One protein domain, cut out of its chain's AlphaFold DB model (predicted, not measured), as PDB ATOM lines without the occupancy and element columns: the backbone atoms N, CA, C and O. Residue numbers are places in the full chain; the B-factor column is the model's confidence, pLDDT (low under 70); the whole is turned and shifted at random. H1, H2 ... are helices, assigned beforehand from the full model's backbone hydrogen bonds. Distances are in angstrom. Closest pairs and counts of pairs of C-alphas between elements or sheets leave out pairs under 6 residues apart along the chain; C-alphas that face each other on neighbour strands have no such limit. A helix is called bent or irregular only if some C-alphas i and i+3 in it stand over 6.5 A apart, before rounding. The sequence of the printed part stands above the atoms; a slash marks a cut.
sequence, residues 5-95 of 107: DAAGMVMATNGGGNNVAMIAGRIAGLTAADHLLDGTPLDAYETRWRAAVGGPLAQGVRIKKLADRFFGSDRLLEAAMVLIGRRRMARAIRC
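This is residues 5 to 95 of the 107 residues of an uncharacterized protein of Euryarchaeota archaeon (UniProt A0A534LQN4). A long, loose rod: helix H2 runs along most of its length with a bend, H1 folds beside its first arm as a helical hairpin at one end, and H3 makes a hook at the other end, its residues 82 to 88 sticking out. The first stretch, residues 5 to 17, has no named element, and its C-alphas lie 4 to 14 A from the mean of all C-alphas. There are 91 residues printed, with three named helices in the order H1, H2, H3 and no named strand, and the class is all helix. The whole is loose, with a radius of gyration of the C-alphas of 17.5 A and spans of 58 by 21 by 17 A.

Begin at Asp 5 and read on to C-alpha 18 at (69.107, -9.256, 54.517), where H1 starts; it runs over residues 18 to 38, 29.6 A long. Next look at H2, residues 44 to 70, assigned as one helix by its hydrogen bonds but bent, for C-alphas 52 and 55 are 7.7 A apart. Its arm H2a, residues 44 to 52, starts with C-alpha 44 at (87.231, 0.325, 62.931) and is 12.6 A long; its arm H2b, residues 55 to 70, is 22.7 A long. Then comes H3, residues 74 to 93, also one helix by its hydrogen bonds and also bent, with C-alphas 83 and 86 at 9.4 A. Its arms are H3a, residues 74 to 83, 14.1 A long, and H3b, residues 86 to 93, 10.7 A long, ending with C-alpha 93 at (74.876, -19.456, 44.265).

Start with the hairpin of H1 and H2a: they touch, H1 with residues 23 to 31 alone, and the closest C-alphas, of Thr 31 and Tyr 45, are 5.9 A apart. They run opposite ways at a shallow tilt of 34 degrees, only just short of steep. Past the bend, H2a and H2b stand at a steep tilt of 60 degrees. H2b is close to but not clearly touching H3b, where the closest C-alphas, of Ile 63 and Ala 92, are 7.0 A apart. H1 and H3a are apart. In H1, H2a, H2b, H3a and H3b every O i to N i+4 pair is within hydrogen-bond range.

The two C-alphas farthest apart, of Leu 37 and Arg 75, are 58.1 A apart. The printed part has no cut, and both links, H1 to H2 and H2 to H3, are tight. The mean pLDDT of the printed part is 89.3; look for values under 70 at residues 71 to 72 and residue 95.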
ATOM      1  N   ASP A   5      71.824  -2.328  52.068       95.94
ATOM      2  CA  ASP A   5      71.645  -1.875  50.683       95.94
ATOM      3  C   ASP A   5      72.166  -0.449  50.464       95.94
ATOM      4  O   ASP A   5      72.761  -0.168  49.426       95.94
ATOM      5  N   ALA A   6      72.062   0.420  51.477       96.75
ATOM      6  CA  ALA A   6      72.632   1.768  51.439       96.75
ATOM      7  C   ALA A   6      74.169   1.768  51.313       96.75
ATOM      8  O   ALA A   6      74.752   2.743  50.846       96.75
ATOM      9  N   ALA A   7      74.825   0.675  51.710       95.69
ATOM     10  CA  ALA A   7      76.258   0.452  51.542       95.69
ATOM     11  C   ALA A   7      76.597  -0.482  50.363       95.69
ATOM     12  O   ALA A   7      77.753  -0.874  50.206       95.69
ATOM     13  N   GLY A   8      75.609  -0.887  49.555       94.56
ATOM     14  CA  GLY A   8      75.803  -1.847  48.465       94.56
ATOM     15  C   GLY A   8      76.150  -3.262  48.941       94.56
ATOM     16  O   GLY A   8      76.776  -4.028  48.208       94.56
ATOM     17  N   MET A   9      75.772  -3.626  50.171       95.81
ATOM     18  CA  MET A   9      76.091  -4.921  50.780       95.81
ATOM     19  C   MET A   9      75.110  -6.026  50.358       95.81
ATOM     20  O   MET A   9      74.508  -6.700  51.194       95.81
ATOM     21  N   VAL A  10      74.979  -6.229  49.046       94.56
ATOM     22  CA  VAL A  10      74.119  -7.251  48.433       94.56
ATOM     23  C   VAL A  10      74.972  -8.269  47.681       94.56
ATOM     24  O   VAL A  10      75.897  -7.922  46.942       94.56
ATOM     25  N   MET A  11      74.660  -9.554  47.840       93.88
ATOM     26  CA  MET A  11      75.342 -10.626  47.120       93.88
ATOM     27  C   MET A  11      75.022 -10.558  45.620       93.88
ATOM     28  O   MET A  11      73.908 -10.853  45.194       93.88
ATOM     29  N   ALA A  12      76.021 -10.237  44.797       92.44
ATOM     30  CA  ALA A  12      75.837 -10.034  43.354       92.44
ATOM     31  C   ALA A  12      75.332 -11.271  42.578       92.44
ATOM     32  O   ALA A  12      74.850 -11.134  41.455       92.44
ATOM     33  N   THR A  13      75.458 -12.481  43.133       86.56
ATOM     34  CA  THR A  13      75.063 -13.729  42.459       86.56
ATOM     35  C   THR A  13      73.584 -14.063  42.591       86.56
ATOM     36  O   THR A  13      73.055 -14.750  41.725       86.56
ATOM     37  N   ASN A  14      72.932 -13.647  43.678       88.62
ATOM     38  CA  ASN A  14      71.565 -14.066  43.999       88.62
ATOM     39  C   ASN A  14      70.691 -12.954  44.603       88.62
ATOM     40  O   ASN A  14      69.538 -13.217  44.925       88.62
ATOM     41  N   GLY A  15      71.222 -11.742  44.785       90.69
ATOM     42  CA  GLY A  15      70.485 -10.612  45.354       90.69
ATOM     43  C   GLY A  15      70.266 -10.689  46.868       90.69
ATOM     44  O   GLY A  15      69.533  -9.875  47.418       90.69
ATOM     45  N   GLY A  16      70.879 -11.643  47.575       92.81
ATOM     46  CA  GLY A  16      70.723 -11.763  49.023       92.81
ATOM     47  C   GLY A  16      71.394 -10.607  49.771       92.81
ATOM     48  O   GLY A  16      72.617 -10.492  49.735       92.81
ATOM     49  N   GLY A  17      70.607  -9.782  50.468       94.50
ATOM     50  CA  GLY A  17      71.099  -8.642  51.261       94.50
ATOM     51  C   GLY A  17      70.763  -8.713  52.754       94.50
ATOM     52  O   GLY A  17      71.584  -8.322  53.577       94.50
ATOM     53  N   ASN A  18      69.617  -9.297  53.134       95.88
ATOM     54  CA  ASN A  18      69.107  -9.256  54.517       95.88
ATOM     55  C   ASN A  18      70.122  -9.706  55.577       95.88
ATOM     56  O   ASN A  18      70.405  -8.972  56.520       95.88
ATOM     57  N   ASN A  19      70.707 -10.896  55.422       94.12
ATOM     58  CA  ASN A  19      71.653 -11.420  56.413       94.12
ATOM     59  C   ASN A  19      72.922 -10.562  56.502       94.12
ATOM     60  O   ASN A  19      73.450 -10.350  57.591       94.12
ATOM     61  N   VAL A  20      73.391 -10.035  55.367       95.81
ATOM     62  CA  VAL A  20      74.565  -9.155  55.318       95.81
ATOM     63  C   VAL A  20      74.251  -7.815  55.983       95.81
ATOM     64  O   VAL A  20      75.054  -7.334  56.779       95.81
ATOM     65  N   ALA A  21      73.060  -7.260  55.740       97.19
ATOM     66  CA  ALA A  21      72.576  -6.048  56.388       97.19
ATOM     67  C   ALA A  21      72.479  -6.216  57.912       97.19
ATOM     68  O   ALA A  21      72.944  -5.343  58.641       97.19
ATOM     69  N   MET A  22      71.967  -7.351  58.406       98.06
ATOM     70  CA  MET A  22      71.925  -7.642  59.848       98.06
ATOM     71  C   MET A  22      73.329  -7.717  60.464       98.06
ATOM     72  O   MET A  22      73.579  -7.115  61.509       98.06
ATOM     73  N   ILE A  23      74.266  -8.419  59.812       97.56
ATOM     74  CA  ILE A  23      75.655  -8.525  60.286       97.56
ATOM     75  C   ILE A  23      76.318  -7.142  60.312       97.56
ATOM     76  O   ILE A  23      76.888  -6.748  61.329       97.56
ATOM     77  N   ALA A  24      76.213  -6.381  59.221       98.06
ATOM     78  CA  ALA A  24      76.790  -5.046  59.107       98.06
ATOM     79  C   ALA A  24      76.171  -4.056  60.105       98.06
ATOM     80  O   ALA A  24      76.904  -3.288  60.725       98.06
ATOM     81  N   GLY A  25      74.851  -4.110  60.305       98.25
ATOM     82  CA  GLY A  25      74.126  -3.311  61.293       98.25
ATOM     83  C   GLY A  25      74.606  -3.582  62.715       98.25
ATOM     84  O   GLY A  25      74.921  -2.646  63.448       98.25
ATOM     85  N   ARG A  26      74.770  -4.859  63.084       98.62
ATOM     86  CA  ARG A  26      75.323  -5.240  64.390       98.62
ATOM     87  C   ARG A  26      76.748  -4.718  64.582       98.62
ATOM     88  O   ARG A  26      77.060  -4.181  65.638       98.62
ATOM     89  N   ILE A  27      77.613  -4.861  63.576       98.56
ATOM     90  CA  ILE A  27      79.002  -4.375  63.642       98.56
ATOM     91  C   ILE A  27      79.044  -2.844  63.760       98.56
ATOM     92  O   ILE A  27      79.842  -2.320  64.538       98.56
ATOM     93  N   ALA A  28      78.183  -2.129  63.030       98.44
ATOM     94  CA  ALA A  28      78.072  -0.676  63.122       98.44
ATOM     95  C   ALA A  28      77.609  -0.229  64.516       98.44
ATOM     96  O   ALA A  28      78.228   0.655  65.101       98.44
ATOM     97  N   GLY A  29      76.579  -0.877  65.072       98.50
ATOM     98  CA  GLY A  29      76.080  -0.585  66.418       98.50
ATOM     99  C   GLY A  29      77.134  -0.815  67.503       98.50
ATOM    100  O   GLY A  29      77.331   0.047  68.352       98.50
ATOM    101  N   LEU A  30      77.871  -1.929  67.432       98.62
ATOM    102  CA  LEU A  30      78.978  -2.200  68.356       98.62
ATOM    103  C   LEU A  30      80.109  -1.178  68.211       98.62
ATOM    104  O   LEU A  30      80.610  -0.683  69.205       98.62
ATOM    105  N   THR A  31      80.480  -0.811  66.984       98.62
ATOM    106  CA  THR A  31      81.533   0.197  66.765       98.62
ATOM    107  C   THR A  31      81.109   1.575  67.282       98.62
ATOM    108  O   THR A  31      81.931   2.295  67.837       98.62
ATOM    109  N   ALA A  32      79.828   1.938  67.146       98.50
ATOM    110  CA  ALA A  32      79.293   3.158  67.745       98.50
ATOM    111  C   ALA A  32      79.354   3.113  69.278       98.50
ATOM    112  O   ALA A  32      79.769   4.091  69.893       98.50
ATOM    113  N   ALA A  33      78.976   1.986  69.890       98.56
ATOM    114  CA  ALA A  33      79.058   1.805  71.337       98.56
ATOM    115  C   ALA A  33      80.510   1.904  71.838       98.56
ATOM    116  O   ALA A  33      80.782   2.704  72.727       98.56
ATOM    117  N   ASP A  34      81.445   1.186  71.212       98.56
ATOM    118  CA  ASP A  34      82.875   1.217  71.554       98.56
ATOM    119  C   ASP A  34      83.484   2.620  71.367       98.56
ATOM    120  O   ASP A  34      84.403   3.013  72.082       98.56
ATOM    121  N   HIS A  35      82.992   3.400  70.398       98.50
ATOM    122  CA  HIS A  35      83.426   4.785  70.218       98.50
ATOM    123  C   HIS A  35      82.984   5.673  71.384       98.50
ATOM    124  O   HIS A  35      83.771   6.477  71.875       98.50
ATOM    125  N   LEU A  36      81.736   5.515  71.835       98.50
ATOM    126  CA  LEU A  36      81.186   6.292  72.947       98.50
ATOM    127  C   LEU A  36      81.796   5.903  74.298       98.50
ATOM    128  O   LEU A  36      81.964   6.773  75.149       98.50
ATOM    129  N   LEU A  37      82.093   4.619  74.500       98.44
ATOM    130  CA  LEU A  37      82.598   4.095  75.771       98.44
ATOM    131  C   LEU A  37      84.121   4.207  75.887       98.44
ATOM    132  O   LEU A  37      84.620   4.644  76.920       98.44
ATOM    133  N   ASP A  38      84.845   3.863  74.819       97.75
ATOM    134  CA  ASP A  38      86.296   3.646  74.864       97.75
ATOM    135  C   ASP A  38      87.073   4.547  73.888       97.75
ATOM    136  O   ASP A  38      88.292   4.434  73.759       97.75
ATOM    137  N   GLY A  39      86.388   5.428  73.150       97.69
ATOM    138  CA  GLY A  39      87.016   6.293  72.148       97.69
ATOM    139  C   GLY A  39      87.501   5.550  70.899       97.69
ATOM    140  O   GLY A  39      88.279   6.104  70.122       97.69
ATOM    141  N   THR A  40      87.049   4.308  70.674       97.88
ATOM    142  CA  THR A  40      87.428   3.510  69.496       97.88
ATOM    143  C   THR A  40      87.126   4.279  68.205       97.88
ATOM    144  O   THR A  40      85.987   4.705  68.017       97.88
ATOM    145  N   PRO A  41      88.082   4.451  67.278       98.00
ATOM    146  CA  PRO A  41      87.833   5.124  66.005       98.00
ATOM    147  C   PRO A  41      86.682   4.498  65.199       98.00
ATOM    148  O   PRO A  41      86.583   3.278  65.065       98.00
ATOM    149  N   LEU A  42      85.808   5.330  64.617       97.44
ATOM    150  CA  LEU A  42      84.651   4.855  63.841       97.44
ATOM    151  C   LEU A  42      85.038   4.126  62.543       97.44
ATOM    152  O   LEU A  42      84.226   3.380  61.995       97.44
ATOM    153  N   ASP A  43      86.259   4.315  62.042       97.06
ATOM    154  CA  ASP A  43      86.800   3.582  60.893       97.06
ATOM    155  C   ASP A  43      87.103   2.105  61.218       97.06
ATOM    156  O   ASP A  43      87.146   1.278  60.304       97.06
ATOM    157  N   ALA A  44      87.172   1.722  62.501       98.00
ATOM    158  CA  ALA A  44      87.231   0.325  62.931       98.00
ATOM    159  C   ALA A  44      86.058  -0.503  62.376       98.00
ATOM    160  O   ALA A  44      86.189  -1.713  62.164       98.00
ATOM    161  N   TYR A  45      84.933   0.154  62.075       98.44
ATOM    162  CA  TYR A  45      83.803  -0.433  61.366       98.44
ATOM    163  C   TYR A  45      84.224  -1.085  60.045       98.44
ATOM    164  O   TYR A  45      83.874  -2.243  59.806       98.44
ATOM    165  N   GLU A  46      84.997  -0.374  59.213       97.81
ATOM    166  CA  GLU A  46      85.429  -0.855  57.894       97.81
ATOM    167  C   GLU A  46      86.230  -2.148  58.004       97.81
ATOM    168  O   GLU A  46      85.959  -3.128  57.308       97.81
ATOM    169  N   THR A  47      87.173  -2.184  58.941       98.06
ATOM    170  CA  THR A  47      87.996  -3.367  59.199       98.06
ATOM    171  C   THR A  47      87.139  -4.556  59.643       98.06
ATOM    172  O   THR A  47      87.277  -5.661  59.109       98.06
ATOM    173  N   ARG A  48      86.213  -4.337  60.586       98.25
ATOM    174  CA  ARG A  48      85.378  -5.398  61.172       98.25
ATOM    175  C   ARG A  48      84.408  -6.003  60.155       98.25
ATOM    176  O   ARG A  48      84.326  -7.229  60.050       98.25
ATOM    177  N   TRP A  49      83.687  -5.188  59.378       97.56
ATOM    178  CA  TRP A  49      82.731  -5.739  58.410       97.56
ATOM    179  C   TRP A  49      83.443  -6.423  57.237       97.56
ATOM    180  O   TRP A  49      82.982  -7.473  56.779       97.56
ATOM    181  N   ARG A  50      84.595  -5.907  56.783       97.25
ATOM    182  CA  ARG A  50      85.380  -6.549  55.712       97.25
ATOM    183  C   ARG A  50      85.862  -7.935  56.112       97.25
ATOM    184  O   ARG A  50      85.792  -8.848  55.288       97.25
ATOM    185  N   ALA A  51      86.288  -8.104  57.363       97.56
ATOM    186  CA  ALA A  51      86.662  -9.405  57.904       97.56
ATOM    187  C   ALA A  51      85.470 -10.378  57.961       97.56
ATOM    188  O   ALA A  51      85.627 -11.555  57.644       97.56
ATOM    189  N   ALA A  52      84.275  -9.890  58.313       96.31
ATOM    190  CA  ALA A  52      83.082 -10.726  58.451       96.31
ATOM    191  C   ALA A  52      82.454 -11.137  57.105       96.31
ATOM    192  O   ALA A  52      82.126 -12.305  56.904       96.31
ATOM    193  N   VAL A  53      82.259 -10.187  56.183       95.94
ATOM    194  CA  VAL A  53      81.448 -10.394  54.961       95.94
ATOM    195  C   VAL A  53      82.100  -9.883  53.671       95.94
ATOM    196  O   VAL A  53      81.599 -10.157  52.581       95.94
ATOM    197  N   GLY A  54      83.250  -9.206  53.749       96.19
ATOM    198  CA  GLY A  54      83.932  -8.646  52.575       96.19
ATOM    199  C   GLY A  54      84.411  -9.706  51.578       96.19
ATOM    200  O   GLY A  54      84.272  -9.531  50.367       96.19
ATOM    201  N   GLY A  55      84.919 -10.839  52.072       95.62
ATOM    202  CA  GLY A  55      85.336 -11.971  51.237       95.62
ATOM    203  C   GLY A  55      84.199 -12.518  50.357       95.62
ATOM    204  O   GLY A  55      84.346 -12.528  49.131       95.62
ATOM    205  N   PRO A  56      83.063 -12.943  50.946       92.81
ATOM    206  CA  PRO A  56      81.882 -13.383  50.203       92.81
ATOM    207  C   PRO A  56      81.357 -12.361  49.187       92.81
ATOM    208  O   PRO A  56      81.125 -12.736  48.037       92.81
ATOM    209  N   LEU A  57      81.236 -11.080  49.560       95.12
ATOM    210  CA  LEU A  57      80.777 -10.020  48.651       95.12
ATOM    211  C   LEU A  57      81.706  -9.885  47.432       95.12
ATOM    212  O   LEU A  57      81.252  -9.899  46.285       95.12
ATOM    213  N   ALA A  58      83.023  -9.849  47.662       94.94
ATOM    214  CA  ALA A  58      84.011  -9.769  46.590       94.94
ATOM    215  C   ALA A  58      83.993 -11.007  45.677       94.94
ATOM    216  O   ALA A  58      84.150 -10.882  44.459       94.94
ATOM    217  N   GLN A  59      83.795 -12.206  46.238       91.44
ATOM    218  CA  GLN A  59      83.632 -13.423  45.436       91.44
ATOM    219  C   GLN A  59      82.356 -13.384  44.598       91.44
ATOM    220  O   GLN A  59      82.411 -13.724  43.416       91.44
ATOM    221  N   GLY A  60      81.243 -12.917  45.164       91.81
ATOM    222  CA  GLY A  60      79.985 -12.781  44.440       91.81
ATOM    223  C   GLY A  60      80.127 -11.894  43.205       91.81
ATOM    224  O   GLY A  60      79.733 -12.296  42.111       91.81
ATOM    225  N   VAL A  61      80.787 -10.740  43.339       93.94
ATOM    226  CA  VAL A  61      81.060  -9.838  42.205       93.94
ATOM    227  C   VAL A  61      81.928 -10.512  41.139       93.94
ATOM    228  O   VAL A  61      81.648 -10.381  39.949       93.94
ATOM    229  N   ARG A  62      82.971 -11.255  41.529       92.06
ATOM    230  CA  ARG A  62      83.830 -11.979  40.571       92.06
ATOM    231  C   ARG A  62      83.051 -13.049  39.807       92.06
ATOM    232  O   ARG A  62      83.194 -13.140  38.592       92.06
ATOM    233  N   ILE A  63      82.218 -13.823  40.504       87.25
ATOM    234  CA  ILE A  63      81.373 -14.856  39.892       87.25
ATOM    235  C   ILE A  63      80.359 -14.217  38.944       87.25
ATOM    236  O   ILE A  63      80.215 -14.691  37.822       87.25
ATOM    237  N   LYS A  64      79.705 -13.124  39.352       89.19
ATOM    238  CA  LYS A  64      78.743 -12.412  38.505       89.19
ATOM    239  C   LYS A  64      79.403 -11.847  37.246       89.19
ATOM    240  O   LYS A  64      78.891 -12.065  36.161       89.19
ATOM    241  N   LYS A  65      80.582 -11.226  37.360       90.31
ATOM    242  CA  LYS A  65      81.349 -10.742  36.195       90.31
ATOM    243  C   LYS A  65      81.732 -11.868  35.234       90.31
ATOM    244  O   LYS A  65      81.680 -11.680  34.023       90.31
ATOM    245  N   LEU A  66      82.124 -13.026  35.768       86.44
ATOM    246  CA  LEU A  66      82.397 -14.209  34.957       86.44
ATOM    247  C   LEU A  66      81.121 -14.657  34.236       86.44
ATOM    248  O   LEU A  66      81.125 -14.805  33.021       86.44
ATOM    249  N   ALA A  67      80.024 -14.811  34.975       83.25
ATOM    250  CA  ALA A  67      78.728 -15.173  34.420       83.25
ATOM    251  C   ALA A  67      78.310 -14.216  33.294       83.25
ATOM    252  O   ALA A  67      78.021 -14.670  32.196       83.25
ATOM    253  N   ASP A  68      78.406 -12.907  33.509       85.44
ATOM    254  CA  ASP A  68      78.028 -11.893  32.518       85.44
ATOM    255  C   ASP A  68      78.890 -11.948  31.253       85.44
ATOM    256  O   ASP A  68      78.420 -11.637  30.160       85.44
ATOM    257  N   ARG A  69      80.150 -12.387  31.370       81.81
ATOM    258  CA  ARG A  69      81.042 -12.556  30.219       81.81
ATOM    259  C   ARG A  69      80.769 -13.837  29.428       81.81
ATOM    260  O   ARG A  69      80.965 -13.835  28.216       81.81
ATOM    261  N   PHE A  70      80.370 -14.919  30.097       71.56
ATOM    262  CA  PHE A  70      80.218 -16.247  29.487       71.56
ATOM    263  C   PHE A  70      78.768 -16.606  29.128       71.56
ATOM    264  O   PHE A  70      78.551 -17.456  28.267       71.56
ATOM    265  N   PHE A  71      77.781 -15.952  29.738       68.88
ATOM    266  CA  PHE A  71      76.357 -16.283  29.629       68.88
ATOM    267  C   PHE A  71      75.531 -15.200  28.928       68.88
ATOM    268  O   PHE A  71      74.366 -15.002  29.244       68.88
ATOM    269  N   GLY A  72      76.116 -14.518  27.939       66.56
ATOM    270  CA  GLY A  72      75.395 -13.566  27.080       66.56
ATOM    271  C   GLY A  72      74.457 -14.214  26.047       66.56
ATOM    272  O   GLY A  72      73.817 -13.506  25.276       66.56
ATOM    273  N   SER A  73      74.392 -15.548  25.993       75.31
ATOM    274  CA  SER A  73      73.474 -16.306  25.141       75.31
ATOM    275  C   SER A  73      72.866 -17.449  25.944       75.31
ATOM    276  O   SER A  73      73.602 -18.256  26.517       75.31
ATOM    277  N   ASP A  74      71.538 -17.550  25.933       74.81
ATOM    278  CA  ASP A  74      70.789 -18.571  26.677       74.81
ATOM    279  C   ASP A  74      71.244 -19.998  26.342       74.81
ATOM    280  O   ASP A  74      71.355 -20.838  27.229       74.81
ATOM    281  N   ARG A  75      71.632 -20.260  25.085       75.50
ATOM    282  CA  ARG A  75      72.146 -21.574  24.652       75.50
ATOM    283  C   ARG A  75      73.498 -21.920  25.282       75.50
ATOM    284  O   ARG A  75      73.750 -23.071  25.626       75.50
ATOM    285  N   LEU A  76      74.377 -20.927  25.432       74.12
ATOM    286  CA  LEU A  76      75.677 -21.085  26.096       74.12
ATOM    287  C   LEU A  76      75.506 -21.263  27.605       74.12
ATOM    288  O   LEU A  76      76.203 -22.081  28.205       74.12
ATOM    289  N   LEU A  77      74.566 -20.528  28.203       76.88
ATOM    290  CA  LEU A  77      74.195 -20.691  29.605       76.88
ATOM    291  C   LEU A  77      73.665 -22.101  29.869       76.88
ATOM    292  O   LEU A  77      74.157 -22.772  30.772       76.88
ATOM    293  N   GLU A  78      72.730 -22.577  29.051       80.44
ATOM    294  CA  GLU A  78      72.150 -23.913  29.175       80.44
ATOM    295  C   GLU A  78      73.221 -25.008  29.028       80.44
ATOM    296  O   GLU A  78      73.367 -25.860  29.910       80.44
ATOM    297  N   ALA A  79      74.063 -24.926  27.991       78.38
ATOM    298  CA  ALA A  79      75.179 -25.851  27.791       78.38
ATOM    299  C   ALA A  79      76.169 -25.842  28.969       78.38
ATOM    300  O   ALA A  79      76.626 -26.893  29.425       78.38
ATOM    301  N   ALA A  80      76.479 -24.665  29.515       72.81
ATOM    302  CA  ALA A  80      77.360 -24.554  30.665       72.81
ATOM    303  C   ALA A  80      76.718 -25.071  31.955       72.81
ATOM    304  O   ALA A  80      77.410 -25.688  32.758       72.81
ATOM    305  N   MET A  81      75.416 -24.877  32.168       76.44
ATOM    306  CA  MET A  81      74.702 -25.443  33.316       76.44
ATOM    307  C   MET A  81      74.733 -26.976  33.286       76.44
ATOM    308  O   MET A  81      74.976 -27.600  34.325       76.44
ATOM    309  N   VAL A  82      74.578 -27.574  32.098       80.06
ATOM    310  CA  VAL A  82      74.729 -29.023  31.880       80.06
ATOM    311  C   VAL A  82      76.167 -29.475  32.167       80.06
ATOM    312  O   VAL A  82      76.368 -30.439  32.905       80.06
ATOM    313  N   LEU A  83      77.173 -28.748  31.667       77.12
ATOM    314  CA  LEU A  83      78.593 -29.098  31.821       77.12
ATOM    315  C   LEU A  83      79.122 -28.911  33.260       77.12
ATOM    316  O   LEU A  83      79.943 -29.689  33.746       77.12
ATOM    317  N   ILE A  84      78.676 -27.862  33.955       76.50
ATOM    318  CA  ILE A  84      79.114 -27.498  35.312       76.50
ATOM    319  C   ILE A  84      78.484 -28.431  36.358       76.50
ATOM    320  O   ILE A  84      79.130 -28.766  37.359       76.50
ATOM    321  N   GLY A  85      77.241 -28.864  36.133       78.50
ATOM    322  CA  GLY A  85      76.510 -29.779  37.003       78.50
ATOM    323  C   GLY A  85      76.032 -29.163  38.330       78.50
ATOM    324  O   GLY A  85      76.555 -28.166  38.842       78.50
ATOM    325  N   ARG A  86      75.026 -29.805  38.949       74.44
ATOM    326  CA  ARG A  86      74.294 -29.294  40.133       74.44
ATOM    327  C   ARG A  86      75.198 -28.900  41.312       74.44
ATOM    328  O   ARG A  86      74.952 -27.897  41.977       74.44
ATOM    329  N   ARG A  87      76.271 -29.661  41.569       72.81
ATOM    330  CA  ARG A  87      77.186 -29.424  42.705       72.81
ATOM    331  C   ARG A  87      77.940 -28.099  42.596       72.81
ATOM    332  O   ARG A  87      78.087 -27.400  43.597       72.81
ATOM    333  N   ARG A  88      78.434 -27.757  41.405       73.25
ATOM    334  CA  ARG A  88      79.207 -26.528  41.181       73.25
ATOM    335  C   ARG A  88      78.290 -25.314  41.023       73.25
ATOM    336  O   ARG A  88      78.633 -24.248  41.528       73.25
ATOM    337  N   MET A  89      77.091 -25.494  40.464       75.12
ATOM    338  CA  MET A  89      76.050 -24.458  40.462       75.12
ATOM    339  C   MET A  89      75.638 -24.045  41.877       75.12
ATOM    340  O   MET A  89      75.631 -22.860  42.203       75.12
ATOM    341  N   ALA A  90      75.418 -25.014  42.769       75.56
ATOM    342  CA  ALA A  90      75.101 -24.725  44.165       75.56
ATOM    343  C   ALA A  90      76.222 -23.944  44.886       75.56
ATOM    344  O   ALA A  90      75.946 -23.113  45.752       75.56
ATOM    345  N   ARG A  91      77.493 -24.178  44.525       76.44
ATOM    346  CA  ARG A  91      78.630 -23.396  45.042       76.44
ATOM    347  C   ARG A  91      78.637 -21.965  44.508       76.44
ATOM    348  O   ARG A  91      78.898 -21.057  45.288       76.44
ATOM    349  N   ALA A  92      78.318 -21.763  43.230       74.88
ATOM    350  CA  ALA A  92      78.238 -20.431  42.630       74.88
ATOM    351  C   ALA A  92      77.154 -19.567  43.298       74.88
ATOM    352  O   ALA A  92      77.423 -18.427  43.669       74.88
ATOM    353  N   ILE A  93      75.971 -20.141  43.557       77.50
ATOM    354  CA  ILE A  93      74.876 -19.456  44.265       77.50
ATOM    355  C   ILE A  93      75.316 -19.032  45.674       77.50
ATOM    356  O   ILE A  93      75.031 -17.917  46.104       77.50
ATOM    357  N   ARG A  94      76.072 -19.887  46.374       75.94
ATOM    358  CA  ARG A  94      76.614 -19.617  47.720       75.94
ATOM    359  C   ARG A  94      77.923 -18.818  47.737       75.94
ATOM    360  O   ARG A  94      78.534 -18.704  48.796       75.94
ATOM    361  N   CYS A  95      78.389 -18.304  46.599       63.62
ATOM    362  CA  CYS A  95      79.659 -17.574  46.485       63.62
ATOM    363  C   CYS A  95      80.893 -18.342  46.996       63.62
ATOM    364  O   CYS A  95      81.819 -17.769  47.571       63.62
TER     365      CYS A  95